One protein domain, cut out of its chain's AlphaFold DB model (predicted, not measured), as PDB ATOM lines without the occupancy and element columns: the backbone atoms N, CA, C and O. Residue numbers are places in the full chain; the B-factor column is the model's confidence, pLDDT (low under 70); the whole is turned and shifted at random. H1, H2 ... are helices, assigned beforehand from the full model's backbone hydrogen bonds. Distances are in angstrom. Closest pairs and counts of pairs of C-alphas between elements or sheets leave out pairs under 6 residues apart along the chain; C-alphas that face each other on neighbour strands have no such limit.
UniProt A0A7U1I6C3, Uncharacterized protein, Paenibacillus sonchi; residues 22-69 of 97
ATOM      1  N   THR A  22      71.648 153.462 108.664       85.88
ATOM      2  CA  THR A  22      71.524 154.523 107.659       85.88
ATOM      3  C   THR A  22      72.813 155.329 107.504       85.88
ATOM      4  O   THR A  22      72.893 156.159 106.589       85.88
ATOM      5  N   ASP A  23      73.823 155.041 108.330       91.50
ATOM      6  CA  ASP A  23      75.119 155.702 108.349       91.50
ATOM      7  C   ASP A  23      75.838 155.557 106.987       91.50
ATOM      8  O   ASP A  23      76.074 154.438 106.505       91.50
ATOM      9  N   PRO A  24      76.176 156.673 106.315       92.69
ATOM     10  CA  PRO A  24      76.963 156.643 105.088       92.69
ATOM     11  C   PRO A  24      78.321 155.941 105.243       92.69
ATOM     12  O   PRO A  24      78.763 155.287 104.295       92.69
ATOM     13  N   GLU A  25      78.965 156.040 106.409       95.31
ATOM     14  CA  GLU A  25      80.251 155.395 106.685       95.31
ATOM     15  C   GLU A  25      80.112 153.874 106.722       95.31
ATOM     16  O   GLU A  25      80.929 153.173 106.126       95.31
ATOM     17  N   TYR A  26      79.027 153.360 107.310       90.81
ATOM     18  CA  TYR A  26      78.703 151.930 107.295       90.81
ATOM     19  C   TYR A  26      78.544 151.403 105.864       90.81
ATOM     20  O   TYR A  26      79.107 150.366 105.501       90.81
ATOM     21  N   ARG A  27      77.817 152.136 105.008       91.00
ATOM     22  CA  ARG A  27      77.655 151.754 103.593       91.00
ATOM     23  C   ARG A  27      78.981 151.769 102.837       91.00
ATOM     24  O   ARG A  27      79.239 150.867 102.039       91.00
ATOM     25  N   LEU A  28      79.820 152.778 103.076       95.50
ATOM     26  CA  LEU A  28      81.139 152.871 102.454       95.50
ATOM     27  C   LEU A  28      82.056 151.731 102.912       95.50
ATOM     28  O   LEU A  28      82.761 151.148 102.089       95.50
ATOM     29  N   LEU A  29      82.042 151.411 104.206       96.12
ATOM     30  CA  LEU A  29      82.839 150.334 104.776       96.12
ATOM     31  C   LEU A  29      82.446 148.980 104.180       96.12
ATOM     32  O   LEU A  29      83.319 148.264 103.698       96.12
ATOM     33  N   ASN A  30      81.148 148.669 104.116       93.06
ATOM     34  CA  ASN A  30      80.675 147.421 103.512       93.06
ATOM     35  C   ASN A  30      81.063 147.295 102.040       93.06
ATOM     36  O   ASN A  30      81.498 146.229 101.617       93.06
ATOM     37  N   ARG A  31      81.004 148.389 101.269       95.81
ATOM     38  CA  ARG A  31      81.495 148.373  99.884       95.81
ATOM     39  C   ARG A  31      82.979 148.000  99.816       95.81
ATOM     40  O   ARG A  31      83.346 147.153  99.010       95.81
ATOM     41  N   LYS A  32      83.819 148.589 100.675       97.88
ATOM     42  CA  LYS A  32      85.255 148.262 100.734       97.88
ATOM     43  C   LYS A  32      85.499 146.799 101.108       97.88
ATOM     44  O   LYS A  32      86.415 146.190 100.565       97.88
ATOM     45  N   ILE A  33      84.693 146.244 102.017       96.19
ATOM     46  CA  ILE A  33      84.755 144.822 102.384       96.19
ATOM     47  C   ILE A  33      84.443 143.961 101.157       96.19
ATOM     48  O   ILE A  33      85.250 143.105 100.809       96.19
ATOM     49  N   THR A  34      83.342 144.232 100.450       96.38
ATOM     50  CA  THR A  34      82.982 143.500  99.225       96.38
ATOM     51  C   THR A  34      84.083 143.580  98.166       96.38
ATOM     52  O   THR A  34      84.502 142.556  97.638       96.38
ATOM     53  N   GLU A  35      84.613 144.776  97.890       98.00
ATOM     54  CA  GLU A  35      85.710 144.965  96.931       98.00
ATOM     55  C   GLU A  35      86.976 144.182  97.328       98.00
ATOM     56  O   GLU A  35      87.671 143.635  96.469       98.00
ATOM     57  N   ALA A  36      87.283 144.106  98.626       97.56
ATOM     58  CA  ALA A  36      88.410 143.330  99.131       97.56
ATOM     59  C   ALA A  36      88.199 141.819  98.948       97.56
ATOM     60  O   ALA A  36      89.120 141.146  98.485       97.56
ATOM     61  N   VAL A  37      87.005 141.303  99.255       96.81
ATOM     62  CA  VAL A  37      86.658 139.883  99.077       96.81
ATOM     63  C   VAL A  37      86.730 139.486  97.601       96.81
ATOM     64  O   VAL A  37      87.418 138.525  97.262       96.81
ATOM     65  N   GLU A  38      86.140 140.279  96.702       96.81
ATOM     66  CA  GLU A  38      86.206 140.029  95.253       96.81
ATOM     67  C   GLU A  38      87.651 140.030  94.736       96.81
ATOM     68  O   GLU A  38      88.051 139.184  93.935       96.81
ATOM     69  N   LYS A  39      88.498 140.930  95.249       97.62
ATOM     70  CA  LYS A  39      89.925 140.928  94.911       97.62
ATOM     71  C   LYS A  39      90.617 139.632  95.340       97.62
ATOM     72  O   LYS A  39      91.496 139.166  94.616       97.62
ATOM     73  N   TRP A  40      90.277 139.065  96.496       97.62
ATOM     74  CA  TRP A  40      90.859 137.801  96.962       97.62
ATOM     75  C   TRP A  40      90.354 136.617  96.141       97.62
ATOM     76  O   TRP A  40      91.162 135.773  95.759       97.62
ATOM     77  N   LYS A  41      89.081 136.633  95.736       96.62
ATOM     78  CA  LYS A  41      88.490 135.633  94.838       96.62
ATOM     79  C   LYS A  41      89.254 135.478  93.521       96.62
ATOM     80  O   LYS A  41      89.406 134.375  93.020       96.62
ATOM     81  N   THR A  42      89.792 136.572  92.974       96.94
ATOM     82  CA  THR A  42      90.608 136.522  91.740       96.94
ATOM     83  C   THR A  42      92.029 135.977  91.929       96.94
ATOM     84  O   THR A  42      92.723 135.737  90.942       96.94
ATOM     85  N   LYS A  43      92.502 135.846  93.173       97.50
ATOM     86  CA  LYS A  43      93.899 135.516  93.503       97.50
ATOM     87  C   LYS A  43      94.075 134.142  94.126       97.50
ATOM     88  O   LYS A  43      95.174 133.597  94.050       97.50
ATOM     89  N   LEU A  44      93.045 133.658  94.803       97.56
ATOM     90  CA  LEU A  44      93.061 132.412  95.548       97.56
ATOM     91  C   LEU A  44      92.557 131.253  94.694       97.56
ATOM     92  O   LEU A  44      91.852 131.452  93.702       97.56
ATOM     93  N   THR A  45      92.940 130.041  95.086       98.19
ATOM     94  CA  THR A  45      92.268 128.838  94.592       98.19
ATOM     95  C   THR A  45      90.853 128.765  95.169       98.19
ATOM     96  O   THR A  45      90.534 129.471  96.124       98.19
ATOM     97  N   GLU A  46      90.001 127.917  94.596       97.31
ATOM     98  CA  GLU A  46      88.646 127.694  95.118       97.31
ATOM     99  C   GLU A  46      88.682 127.233  96.582       97.31
ATOM    100  O   GLU A  46      88.029 127.841  97.420       97.31
ATOM    101  N   GLN A  47      89.551 126.271  96.910       98.12
ATOM    102  CA  GLN A  47      89.719 125.776  98.277       98.12
ATOM    103  C   GLN A  47      90.214 126.866  99.245       98.12
ATOM    104  O   GLN A  47      89.647 127.039 100.318       98.12
ATOM    105  N   ASP A  48      91.247 127.633  98.875       98.25
ATOM    106  CA  ASP A  48      91.753 128.709  99.745       98.25
ATOM    107  C   ASP A  48      90.702 129.817  99.944       98.25
ATOM    108  O   ASP A  48      90.682 130.504 100.967       98.25
ATOM    109  N   PHE A  49      89.849 130.038  98.939       98.19
ATOM    110  CA  PHE A  49      88.762 131.004  99.026       98.19
ATOM    111  C   PHE A  49      87.626 130.503  99.928       98.19
ATOM    112  O   PHE A  49      87.126 131.292 100.723       98.19
ATOM    113  N   GLU A  50      87.280 129.214  99.882       98.19
ATOM    114  CA  GLU A  50      86.341 128.599 100.834       98.19
ATOM    115  C   GLU A  50      86.841 128.747 102.283       98.19
ATOM    116  O   GLU A  50      86.091 129.189 103.153       98.19
ATOM    117  N   GLU A  51      88.130 128.496 102.543       98.31
ATOM    118  CA  GLU A  51      88.722 128.694 103.879       98.31
ATOM    119  C   GLU A  51      88.654 130.166 104.341       98.31
ATOM    120  O   GLU A  51      88.448 130.455 105.526       98.31
ATOM    121  N   LEU A  52      88.796 131.122 103.413       97.88
ATOM    122  CA  LEU A  52      88.596 132.543 103.700       97.88
ATOM    123  C   LEU A  52      87.132 132.857 104.032       97.88
ATOM    124  O   LEU A  52      86.877 133.625 104.963       97.88
ATOM    125  N   GLU A  53      86.179 132.317 103.275       97.56
ATOM    126  CA  GLU A  53      84.749 132.511 103.525       97.56
ATOM    127  C   GLU A  53      84.351 131.963 104.901       97.56
ATOM    128  O   GLU A  53      83.676 132.662 105.662       97.56
ATOM    129  N   ASP A  54      84.863 130.790 105.273       98.31
ATOM    130  CA  ASP A  54      84.672 130.204 106.601       98.31
ATOM    131  C   ASP A  54      85.237 131.101 107.710       98.31
ATOM    132  O   ASP A  54      84.575 131.349 108.724       98.31
ATOM    133  N   LEU A  55      86.438 131.660 107.520       98.00
ATOM    134  CA  LEU A  55      87.017 132.613 108.470       98.00
ATOM    135  C   LEU A  55      86.147 133.873 108.614       98.00
ATOM    136  O   LEU A  55      85.880 134.311 109.736       98.00
ATOM    137  N   LEU A  56      85.690 134.455 107.502       97.12
ATOM    138  CA  LEU A  56      84.814 135.631 107.517       97.12
ATOM    139  C   LEU A  56      83.485 135.326 108.220       97.12
ATOM    140  O   LEU A  56      82.996 136.151 108.998       97.12
ATOM    141  N   TYR A  57      82.935 134.129 108.012       97.44
ATOM    142  CA  TYR A  57      81.738 133.658 108.697       97.44
ATOM    143  C   TYR A  57      81.955 133.520 110.213       97.44
ATOM    144  O   TYR A  57      81.129 133.984 111.003       97.44
ATOM    145  N   LEU A  58      83.085 132.952 110.648       98.38
ATOM    146  CA  LEU A  58      83.458 132.882 112.066       98.38
ATOM    147  C   LEU A  58      83.612 134.276 112.694       98.38
ATOM    148  O   LEU A  58      83.117 134.515 113.800       98.38
ATOM    149  N   CYS A  59      84.243 135.219 111.987       96.75
ATOM    150  CA  CYS A  59      84.347 136.609 112.434       96.75
ATOM    151  C   CYS A  59      82.966 137.258 112.601       96.75
ATOM    152  O   CYS A  59      82.704 137.871 113.638       96.75
ATOM    153  N   ALA A  60      82.066 137.080 111.629       94.06
ATOM    154  CA  ALA A  60      80.703 137.604 111.693       94.06
ATOM    155  C   ALA A  60      79.900 137.005 112.861       94.06
ATOM    156  O   ALA A  60      79.187 137.725 113.561       94.06
ATOM    157  N   GLN A  61      80.047 135.704 113.133       96.81
ATOM    158  CA  GLN A  61      79.421 135.068 114.296       96.81
ATOM    159  C   GLN A  61      79.947 135.632 115.621       96.81
ATOM    160  O   GLN A  61      79.159 135.909 116.527       96.81
ATOM    161  N   SER A  62      81.263 135.833 115.739       97.56
ATOM    162  CA  SER A  62      81.864 136.441 116.931       97.56
ATOM    163  C   SER A  62      81.329 137.857 117.172       97.56
ATOM    164  O   SER A  62      80.970 138.194 118.302       97.56
ATOM    165  N   ASP A  63      81.242 138.675 116.121       93.38
ATOM    166  CA  ASP A  63      80.706 140.036 116.205       93.38
ATOM    167  C   ASP A  63      79.208 140.049 116.557       93.38
ATOM    168  O   ASP A  63      78.766 140.816 117.416       93.38
ATOM    169  N   SER A  64      78.432 139.120 115.992       91.19
ATOM    170  CA  SER A  64      77.018 138.928 116.334       91.19
ATOM    171  C   SER A  64      76.823 138.571 117.814       91.19
ATOM    172  O   SER A  64      75.973 139.154 118.495       91.19
ATOM    173  N   LEU A  65      77.648 137.672 118.367       95.25
ATOM    174  CA  LEU A  65      77.606 137.318 119.791       95.25
ATOM    175  C   LEU A  65      77.922 138.518 120.696       95.25
ATOM    176  O   LEU A  65      77.208 138.742 121.679       95.25
ATOM    177  N   GLN A  66      78.949 139.296 120.349       95.81
ATOM    178  CA  GLN A  66      79.333 140.521 121.054       95.81
ATOM    179  C   GLN A  66      78.199 141.558 121.014       95.81
ATOM    180  O   GLN A  66      77.787 142.079 122.053       95.81
ATOM    181  N   THR A  67      77.646 141.816 119.827       91.12
ATOM    182  CA  THR A  67      76.568 142.789 119.613       91.12
ATOM    183  C   THR A  67      75.298 142.384 120.357       91.12
ATOM    184  O   THR A  67      74.681 143.212 121.030       91.12
ATOM    185  N   ARG A  68      74.942 141.093 120.353       91.56
ATOM    186  CA  ARG A  68      73.823 140.558 121.142       91.56
ATOM    187  C   ARG A  68      74.029 140.767 122.643       91.56
ATOM    188  O   ARG A  68      73.088 141.160 123.336       91.56
ATOM    189  N   ALA A  69      75.234 140.523 123.157       95.00
ATOM    190  CA  ALA A  69      75.548 140.746 124.567       95.00
ATOM    191  C   ALA A  69      75.437 142.234 124.942       95.00
ATOM    192  O   ALA A  69      74.804 142.568 125.948       95.00
TER     193      ALA A  69
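AT A GLANCE: This is residues 22 to 69 of the 97 residues of an uncharacterized protein of Paenibacillus sonchi (UniProt A0A7U1I6C3). Two long helices, H1 and then H2, make a flat, open V, its corner at the tight link of residues 42 to 45 and the far parts of both arms standing free. The 48 printed residues hold two named helices, no named strand, and the class is all helix. The whole is loose, with a radius of gyration of the C-alphas of 13.0 A and spans of 35 by 25 by 8 A.

HOW THE PARTS SIT: H1, residues 24 to 41, and H2, residues 46 to 69, are close but not clearly touching, with 2 pairs of C-alphas within 8 A. The closest C-alphas, those of Lys 41 and Phe 49, are 6.2 A apart. The helices run opposite ways at a shallow tilt of 26 degrees, with centres 15.1 A apart. In H1 and H2 every O i to N i+4 pair is within hydrogen-bond range.

IN THESE COORDINATES: H1 begins at C-alpha 24 (76.963, 156.643, 105.088) and is 26.1 A long from first to last C-alpha. H2 measures 34.8 A and ends at C-alpha 69 (75.548, 140.746, 124.567).

THE WHOLE: The two C-alphas farthest apart, those of Lys 43 and Ala 69, are 36.5 A apart. The printed part has no cut, and no printed residue is under 70 in pLDDT.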